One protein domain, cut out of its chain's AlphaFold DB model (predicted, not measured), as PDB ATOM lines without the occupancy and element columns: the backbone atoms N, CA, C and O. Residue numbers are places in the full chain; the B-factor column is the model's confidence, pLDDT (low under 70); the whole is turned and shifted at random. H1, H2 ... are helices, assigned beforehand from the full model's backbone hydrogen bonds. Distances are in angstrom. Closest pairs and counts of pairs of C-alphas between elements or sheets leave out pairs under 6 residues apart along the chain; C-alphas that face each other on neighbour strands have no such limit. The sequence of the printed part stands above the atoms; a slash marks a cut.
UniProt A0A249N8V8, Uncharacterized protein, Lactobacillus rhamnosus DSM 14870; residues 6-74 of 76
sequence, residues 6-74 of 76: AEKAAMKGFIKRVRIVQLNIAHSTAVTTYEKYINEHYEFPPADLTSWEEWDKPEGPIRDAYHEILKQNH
ATOM      1  N   ALA A   6      18.129  46.190  45.735       86.25
ATOM      2  CA  ALA A   6      17.944  45.683  47.094       86.25
ATOM      3  C   ALA A   6      18.810  46.417  48.136       86.25
ATOM      4  O   ALA A   6      18.321  46.767  49.208       86.25
ATOM      5  N   GLU A   7      20.080  46.719  47.836       87.38
ATOM      6  CA  GLU A   7      20.950  47.444  48.780       87.38
ATOM      7  C   GLU A   7      20.423  48.857  49.055       87.38
ATOM      8  O   GLU A   7      20.427  49.316  50.198       87.38
ATOM      9  N   LYS A   8      19.892  49.529  48.024       88.38
ATOM     10  CA  LYS A   8      19.265  50.849  48.172       88.38
ATOM     11  C   LYS A   8      17.976  50.773  48.982       88.38
ATOM     12  O   LYS A   8      17.734  51.661  49.795       88.38
ATOM     13  N   ALA A   9      17.191  49.711  48.814       88.81
ATOM     14  CA  ALA A   9      16.004  49.479  49.628       88.81
ATOM     15  C   ALA A   9      16.349  49.297  51.117       88.81
ATOM     16  O   ALA A   9      15.668  49.867  51.967       88.81
ATOM     17  N   ALA A  10      17.439  48.593  51.443       90.75
ATOM     18  CA  ALA A  10      17.903  48.469  52.826       90.75
ATOM     19  C   ALA A  10      18.374  49.807  53.414       90.75
ATOM     20  O   ALA A  10      18.002  50.148  54.533       90.75
ATOM     21  N   MET A  11      19.133  50.604  52.655       88.50
ATOM     22  CA  MET A  11      19.567  51.938  53.100       88.50
ATOM     23  C   MET A  11      18.393  52.899  53.325       88.50
ATOM     24  O   MET A  11      18.434  53.707  54.248       88.50
ATOM     25  N   LYS A  12      17.345  52.805  52.498       89.81
ATOM     26  CA  LYS A  12      16.104  53.577  52.656       89.81
ATOM     27  C   LYS A  12      15.173  53.030  53.749       89.81
ATOM     28  O   LYS A  12      14.131  53.623  53.996       89.81
ATOM     29  N   GLY A  13      15.535  51.925  54.405       90.44
ATOM     30  CA  GLY A  13      14.755  51.324  55.488       90.44
ATOM     31  C   GLY A  13      13.542  50.506  55.036       90.44
ATOM     32  O   GLY A  13      12.749  50.103  55.881       90.44
ATOM     33  N   PHE A  14      13.390  50.221  53.736       91.00
ATOM     34  CA  PHE A  14      12.286  49.396  53.230       91.00
ATOM     35  C   PHE A  14      12.445  47.910  53.580       91.00
ATOM     36  O   PHE A  14      11.459  47.196  53.727       91.00
ATOM     37  N   ILE A  15      13.687  47.448  53.746       90.88
ATOM     38  CA  ILE A  15      14.019  46.097  54.211       90.88
ATOM     39  C   ILE A  15      15.126  46.160  55.263       90.88
ATOM     40  O   ILE A  15      15.933  47.084  55.283       90.88
ATOM     41  N   LYS A  16      15.197  45.152  56.138       91.12
ATOM     42  CA  LYS A  16      16.139  45.159  57.273       91.12
ATOM     43  C   LYS A  16      17.603  44.997  56.860       91.12
ATOM     44  O   LYS A  16      18.481  45.601  57.464       91.12
ATOM     45  N   ARG A  17      17.885  44.109  55.902       88.94
ATOM     46  CA  ARG A  17      19.245  43.791  55.435       88.94
ATOM     47  C   ARG A  17      19.207  43.053  54.103       88.94
ATOM     48  O   ARG A  17      18.233  42.368  53.814       88.94
ATOM     49  N   VAL A  18      20.310  43.117  53.366       88.00
ATOM     50  CA  VAL A  18      20.535  42.340  52.140       88.00
ATOM     51  C   VAL A  18      21.626  41.304  52.388       88.00
ATOM     52  O   VAL A  18      22.586  41.561  53.118       88.00
ATOM     53  N   ARG A  19      21.476  40.121  51.790       86.19
ATOM     54  CA  ARG A  19      22.546  39.132  51.625       86.19
ATOM     55  C   ARG A  19      22.600  38.784  50.141       86.19
ATOM     56  O   ARG A  19      21.610  38.297  49.611       86.19
ATOM     57  N   ILE A  20      23.718  39.081  49.482       82.62
ATOM     58  CA  ILE A  20      23.922  38.761  48.064       82.62
ATOM     59  C   ILE A  20      24.788  37.511  47.996       82.62
ATOM     60  O   ILE A  20      25.872  37.485  48.577       82.62
ATOM     61  N   VAL A  21      24.310  36.491  47.289       81.25
ATOM     62  CA  VAL A  21      25.089  35.293  46.974       81.25
ATOM     63  C   VAL A  21      25.415  35.349  45.489       81.25
ATOM     64  O   VAL A  21      24.511  35.415  44.658       81.25
ATOM     65  N   GLN A  22      26.703  35.376  45.154       80.69
ATOM     66  CA  GLN A  22      27.145  35.251  43.767       80.69
ATOM     67  C   GLN A  22      27.142  33.772  43.389       80.69
ATOM     68  O   GLN A  22      27.801  32.965  44.041       80.69
ATOM     69  N   LEU A  23      26.387  33.428  42.349       78.81
ATOM     70  CA  LEU A  23      26.218  32.060  41.870       78.81
ATOM     71  C   LEU A  23      26.554  32.006  40.387       78.81
ATOM     72  O   LEU A  23      26.221  32.926  39.640       78.81
ATOM     73  N   ASN A  24      27.184  30.914  39.964       80.31
ATOM     74  CA  ASN A  24      27.338  30.612  38.550       80.31
ATOM     75  C   ASN A  24      26.165  29.731  38.112       80.31
ATOM     76  O   ASN A  24      26.229  28.507  38.214       80.31
ATOM     77  N   ILE A  25      25.073  30.370  37.696       79.75
ATOM     78  CA  ILE A  25      23.846  29.677  37.311       79.75
ATOM     79  C   ILE A  25      23.969  29.258  35.842       79.75
ATOM     80  O   ILE A  25      24.110  30.101  34.959       79.75
ATOM     81  N   ALA A  26      23.899  27.955  35.569       84.88
ATOM     82  CA  ALA A  26      23.818  27.461  34.196       84.88
ATOM     83  C   ALA A  26      22.497  27.901  33.537       84.88
ATOM     84  O   ALA A  26      21.460  27.936  34.200       84.88
ATOM     85  N   HIS A  27      22.510  28.175  32.227       85.25
ATOM     86  CA  HIS A  27      21.294  28.442  31.446       85.25
ATOM     87  C   HIS A  27      20.427  27.176  31.335       85.25
ATOM     88  O   HIS A  27      20.465  26.459  30.335       85.25
ATOM     89  N   SER A  28      19.675  26.871  32.390       91.12
ATOM     90  CA  SER A  28      18.742  25.749  32.454       91.12
ATOM     91  C   SER A  28      17.329  26.187  32.072       91.12
ATOM     92  O   SER A  28      16.984  27.368  32.130       91.12
ATOM     93  N   THR A  29      16.474  25.225  31.716       93.69
ATOM     94  CA  THR A  29      15.057  25.491  31.420       93.69
ATOM     95  C   THR A  29      14.354  26.194  32.581       93.69
ATOM     96  O   THR A  29      13.544  27.082  32.342       93.69
ATOM     97  N   ALA A  30      14.703  25.858  33.828       93.50
ATOM     98  CA  ALA A  30      14.141  26.499  35.013       93.50
ATOM     99  C   ALA A  30      14.462  28.003  35.055       93.50
ATOM    100  O   ALA A  30      13.565  28.814  35.285       93.50
ATOM    101  N   VAL A  31      15.709  28.388  34.753       93.56
ATOM    102  CA  VAL A  31      16.119  29.800  34.672       93.56
ATOM    103  C   VAL A  31      15.333  30.526  33.589       93.56
ATOM    104  O   VAL A  31      14.755  31.568  33.870       93.56
ATOM    105  N   THR A  32      15.240  29.954  32.387       94.81
ATOM    106  CA  THR A  32      14.490  30.557  31.276       94.81
ATOM    107  C   THR A  32      13.009  30.739  31.612       94.81
ATOM    108  O   THR A  32      12.433  31.787  31.323       94.81
ATOM    109  N   THR A  33      12.378  29.742  32.238       95.62
ATOM    110  CA  THR A  33      10.972  29.815  32.657       95.62
ATOM    111  C   THR A  33      10.752  30.925  33.680       95.62
ATOM    112  O   THR A  33       9.823  31.718  33.529       95.62
ATOM    113  N   TYR A  34      11.608  31.001  34.699       94.75
ATOM    114  CA  TYR A  34      11.485  32.008  35.747       94.75
ATOM    115  C   TYR A  34      11.791  33.418  35.219       94.75
ATOM    116  O   TYR A  34      11.041  34.349  35.491       94.75
ATOM    117  N   GLU A  35      12.835  33.575  34.400       93.38
ATOM    118  CA  GLU A  35      13.194  34.848  33.762       93.38
ATOM    119  C   GLU A  35      12.059  35.381  32.882       93.38
ATOM    120  O   GLU A  35      11.695  36.553  32.988       93.38
ATOM    121  N   LYS A  36      11.449  34.519  32.058       95.62
ATOM    122  CA  LYS A  36      10.308  34.901  31.222       95.62
ATOM    123  C   LYS A  36       9.141  35.412  32.067       95.62
ATOM    124  O   LYS A  36       8.596  36.465  31.757       95.62
ATOM    125  N   TYR A  37       8.793  34.702  33.141       96.38
ATOM    126  CA  TYR A  37       7.729  35.129  34.048       96.38
ATOM    127  C   TYR A  37       8.001  36.516  34.631       96.38
ATOM    128  O   TYR A  37       7.129  37.381  34.563       96.38
ATOM    129  N   ILE A  38       9.216  36.743  35.138       94.25
ATOM    130  CA  ILE A  38       9.593  38.035  35.712       94.25
ATOM    131  C   ILE A  38       9.467  39.154  34.678       94.25
ATOM    132  O   ILE A  38       8.834  40.166  34.963       94.25
ATOM    133  N   ASN A  39      10.006  38.952  33.476       94.38
ATOM    134  CA  ASN A  39       9.973  39.955  32.412       94.38
ATOM    135  C   ASN A  39       8.551  40.270  31.916       94.38
ATOM    136  O   ASN A  39       8.314  41.365  31.416       94.38
ATOM    137  N   GLU A  40       7.615  39.323  32.020       96.06
ATOM    138  CA  GLU A  40       6.219  39.513  31.608       96.06
ATOM    139  C   GLU A  40       5.349  40.178  32.688       96.06
ATOM    140  O   GLU A  40       4.329  40.774  32.348       96.06
ATOM    141  N   HIS A  41       5.719  40.078  33.970       95.56
ATOM    142  CA  HIS A  41       4.856  40.486  35.092       95.56
ATOM    143  C   HIS A  41       5.377  41.683  35.882       95.56
ATOM    144  O   HIS A  41       4.587  42.356  36.543       95.56
ATOM    145  N   TYR A  42       6.681  41.948  35.831       92.62
ATOM    146  CA  TYR A  42       7.311  42.971  36.651       92.62
ATOM    147  C   TYR A  42       8.163  43.912  35.815       92.62
ATOM    148  O   TYR A  42       8.878  43.514  34.896       92.62
ATOM    149  N   GLU A  43       8.140  45.179  36.203       89.50
ATOM    150  CA  GLU A  43       9.056  46.177  35.678       89.50
ATOM    151  C   GLU A  43      10.252  46.338  36.611       89.50
ATOM    152  O   GLU A  43      10.143  46.295  37.842       89.50
ATOM    153  N   PHE A  44      11.428  46.553  36.025       84.50
ATOM    154  CA  PHE A  44      12.622  46.788  36.820       84.50
ATOM    155  C   PHE A  44      12.509  48.134  37.556       84.50
ATOM    156  O   PHE A  44      12.292  49.165  36.914       84.50
ATOM    157  N   PRO A  45      12.703  48.179  38.888       84.81
ATOM    158  CA  PRO A  45      12.430  49.388  39.649       84.81
ATOM    159  C   PRO A  45      13.372  50.544  39.261       84.81
ATOM    160  O   PRO A  45      14.564  50.331  38.973       84.81
ATOM    161  N   PRO A  46      12.878  51.796  39.302       86.12
ATOM    162  CA  PRO A  46      13.648  52.969  38.909       86.12
ATOM    163  C   PRO A  46      14.837  53.223  39.841       86.12
ATOM    164  O   PRO A  46      14.948  52.677  40.942       86.12
ATOM    165  N   ALA A  47      15.755  54.088  39.396       81.94
ATOM    166  CA  ALA A  47      16.927  54.480  40.182       81.94
ATOM    167  C   ALA A  47      16.559  54.999  41.563       81.94
ATOM    168  O   ALA A  47      17.215  54.646  42.550       81.94
ATOM    169  N   ASP A  48      15.505  55.800  41.636       85.06
ATOM    170  CA  ASP A  48      14.972  56.291  42.887       85.06
ATOM    171  C   ASP A  48      13.847  55.399  43.418       85.06
ATOM    172  O   ASP A  48      12.676  55.608  43.138       85.06
ATOM    173  N   LEU A  49      14.228  54.374  44.184       85.38
ATOM    174  CA  LEU A  49      13.282  53.501  44.883       85.38
ATOM    175  C   LEU A  49      12.434  54.296  45.880       85.38
ATOM    176  O   LEU A  49      12.980  54.848  46.837       85.38
ATOM    177  N   THR A  50      11.123  54.323  45.683       89.69
ATOM    178  CA  THR A  50      10.134  54.931  46.593       89.69
ATOM    179  C   THR A  50       9.380  53.892  47.421       89.69
ATOM    180  O   THR A  50       8.824  54.230  48.462       89.69
ATOM    181  N   SER A  51       9.413  52.631  46.993       88.94
ATOM    182  CA  SER A  51       8.828  51.476  47.667       88.94
ATOM    183  C   SER A  51       9.702  50.235  47.455       88.94
ATOM    184  O   SER A  51      10.607  50.224  46.616       88.94
ATOM    185  N   TRP A  52       9.445  49.195  48.246       88.94
ATOM    186  CA  TRP A  52       9.965  47.849  48.029       88.94
ATOM    187  C   TRP A  52       8.791  46.900  47.833       88.94
ATOM    188  O   TRP A  52       7.847  46.918  48.621       88.94
ATOM    189  N   GLU A  53       8.880  46.074  46.802       89.44
ATOM    190  CA  GLU A  53       7.938  45.006  46.507       89.44
ATOM    191  C   GLU A  53       8.718  43.694  46.464       89.44
ATOM    192  O   GLU A  53       9.805  43.623  45.883       89.44
ATOM    193  N   GLU A  54       8.181  42.661  47.104       88.00
ATOM    194  CA  GLU A  54       8.673  41.304  46.921       88.00
ATOM    195  C   GLU A  54       7.857  40.637  45.817       88.00
ATOM    196  O   GLU A  54       6.642  40.530  45.928       88.00
ATOM    197  N   TRP A  55       8.529  40.201  44.752       92.00
ATOM    198  CA  TRP A  55       7.860  39.544  43.634       92.00
ATOM    199  C   TRP A  55       7.336  38.165  44.023       92.00
ATOM    200  O   TRP A  55       8.057  37.339  44.611       92.00
ATOM    201  N   ASP A  56       6.087  37.921  43.642       93.56
ATOM    202  CA  ASP A  56       5.385  36.682  43.912       93.56
ATOM    203  C   ASP A  56       6.012  35.511  43.157       93.56
ATOM    204  O   ASP A  56       6.626  35.634  42.097       93.56
ATOM    205  N   LYS A  57       5.864  34.331  43.755       94.19
ATOM    206  CA  LYS A  57       6.321  33.052  43.205       94.19
ATOM    207  C   LYS A  57       5.104  32.134  43.171       94.19
ATOM    208  O   LYS A  57       4.972  31.287  44.060       94.19
ATOM    209  N   PRO A  58       4.163  32.377  42.240       94.94
ATOM    210  CA  PRO A  58       2.886  31.683  42.219       94.94
ATOM    211  C   PRO A  58       3.089  30.172  42.117       94.94
ATOM    212  O   PRO A  58       4.056  29.696  41.516       94.94
ATOM    213  N   GLU A  59       2.159  29.430  42.718       94.62
ATOM    214  CA  GLU A  59       2.140  27.967  42.689       94.62
ATOM    215  C   GLU A  59       2.232  27.410  41.260       94.62
ATOM    216  O   GLU A  59       1.768  28.022  40.295       94.62
ATOM    217  N   GLY A  60       2.800  26.209  41.138       94.25
ATOM    218  CA  GLY A  60       2.984  25.527  39.860       94.25
ATOM    219  C   GLY A  60       4.330  25.851  39.197       94.25
ATOM    220  O   GLY A  60       5.325  26.036  39.901       94.25
ATOM    221  N   PRO A  61       4.394  25.942  37.851       94.31
ATOM    222  CA  PRO A  61       5.661  25.907  37.113       94.31
ATOM    223  C   PRO A  61       6.680  26.982  37.503       94.31
ATOM    224  O   PRO A  61       7.882  26.759  37.381       94.31
ATOM    225  N   ILE A  62       6.218  28.148  37.969       96.75
ATOM    226  CA  ILE A  62       7.092  29.256  38.370       96.75
ATOM    227  C   ILE A  62       7.759  28.968  39.713       96.75
ATOM    228  O   ILE A  62       8.978  29.112  39.832       96.75
ATOM    229  N   ARG A  63       6.989  28.527  40.716       96.62
ATOM    230  CA  ARG A  63       7.553  28.133  42.010       96.62
ATOM    231  C   ARG A  63       8.436  26.892  41.889       96.62
ATOM    232  O   ARG A  63       9.497  26.852  42.509       96.62
ATOM    233  N   ASP A  64       8.057  25.936  41.046       96.44
ATOM    234  CA  ASP A  64       8.872  24.748  40.767       96.44
ATOM    235  C   ASP A  64      10.212  25.134  40.125       96.44
ATOM    236  O   ASP A  64      11.269  24.696  40.582       96.44
ATOM    237  N   ALA A  65      10.189  26.023  39.124       95.31
ATOM    238  CA  ALA A  65      11.400  26.559  38.507       95.31
ATOM    239  C   ALA A  65      12.279  27.303  39.523       95.31
ATOM    240  O   ALA A  65      13.488  27.078  39.566       95.31
ATOM    241  N   TYR A  66      11.686  28.139  40.377       94.12
ATOM    242  CA  TYR A  66      12.406  28.838  41.441       94.12
ATOM    243  C   TYR A  66      13.133  27.863  42.379       94.12
ATOM    244  O   TYR A  66      14.333  28.013  42.620       94.12
ATOM    245  N   HIS A  67      12.442  26.835  42.878       94.62
ATOM    246  CA  HIS A  67      13.046  25.844  43.770       94.62
ATOM    247  C   HIS A  67      14.119  25.002  43.082       94.62
ATOM    248  O   HIS A  67      15.151  24.721  43.693       94.62
ATOM    249  N   GLU A  68      13.915  24.631  41.820       94.06
ATOM    250  CA  GLU A  68      14.907  23.890  41.048       94.06
ATOM    251  C   GLU A  68      16.188  24.714  40.852       94.06
ATOM    252  O   GLU A  68      17.281  24.186  41.053       94.06
ATOM    253  N   ILE A  69      16.082  26.019  40.569       91.62
ATOM    254  CA  ILE A  69      17.247  26.918  40.495       91.62
ATOM    255  C   ILE A  69      18.003  26.922  41.827       91.62
ATOM    256  O   ILE A  69      19.222  26.751  41.835       91.62
ATOM    257  N   LEU A  70      17.312  27.089  42.959       91.44
ATOM    258  CA  LEU A  70      17.968  27.090  44.272       91.44
ATOM    259  C   LEU A  70      18.681  25.763  44.551       91.44
ATOM    260  O   LEU A  70      19.842  25.756  44.963       91.44
ATOM    261  N   LYS A  71      18.011  24.644  44.266       91.44
ATOM    262  CA  LYS A  71      18.543  23.293  44.453       91.44
ATOM    263  C   LYS A  71      19.777  23.039  43.589       91.44
ATOM    264  O   LYS A  71      20.787  22.578  44.112       91.44
ATOM    265  N   GLN A  72      19.725  23.377  42.298       89.38
ATOM    266  CA  GLN A  72      20.849  23.229  41.362       89.38
ATOM    267  C   GLN A  72      22.078  24.037  41.792       89.38
ATOM    268  O   GLN A  72      23.209  23.634  41.526       89.38
ATOM    269  N   ASN A  73      21.861  25.164  42.472       87.62
ATOM    270  CA  ASN A  73      22.921  26.067  42.908       87.62
ATOM    271  C   ASN A  73      23.310  25.892  44.386       87.62
ATOM    272  O   ASN A  73      24.097  26.685  44.896       87.62
ATOM    273  N   HIS A  74      22.793  24.861  45.066       88.19
ATOM    274  CA  HIS A  74      23.055  24.573  46.482       88.19
ATOM    275  C   HIS A  74      22.779  25.770  47.411       88.19
ATOM    276  O   HIS A  74      23.514  26.019  48.367       88.19
TER     277      HIS A  74
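What this domain is: This is residues 6 to 74 of the 76 residues of an uncharacterized protein of Lactobacillus rhamnosus DSM 14870 (UniProt A0A249N8V8). Picture an open frame: H2 and H3 pack together at a steep angle at one end of the long axis, the short helix H1 lies at the other end, and two long stretches run between the ends round a sparsely filled middle. Residues 12 to 28 lead from H1 to H2, while residues 42 to 60 go out from H2 toward H1's end and fold back to H3. The printed part has 69 residues with three named helices, in the order H1, H2, H3, and no named strand; the class is all helix, though under half of the residues, 31 of 69, are in named elements. The whole is loose, with a radius of gyration of the C-alphas of 13.7 A, and spans 35 by 25 by 20 A.

How they stand to each other: Start with H1, residues 6 to 11, which touches no helix. It is apart from H2, residues 29 to 41, and from H3, residues 61 to 72. Next look at Ala 30 and Ala 65, where H2 and H3 touch: their closest C-alphas are 4.4 A apart. The two helices run opposite ways at a steep tilt of 48 degrees, with centres 10.9 A apart. In H1, H2 and H3 every O i to N i+4 pair is within hydrogen-bond range.

Where its parts are: Find C-alpha 6 at (17.944, 45.683, 47.094); from there H1 runs 6 residues to Met 11. Find C-alpha 29 at (15.057, 25.491, 31.420), where H2 begins; it covers 18.5 A to His 41. H3 begins at Pro 61 and runs 16.0 A to C-alpha 72 at (20.849, 23.229, 41.362).

The domain as a whole: Look for the two C-alphas farthest apart at Gly 13 and Thr 29, 35.3 A. The printed part has no cut, and both links, H1 to H2 with 17 residues and H2 to H3 with 19, are long. The mean pLDDT of the printed part is 90.2, and no printed residue is under 70.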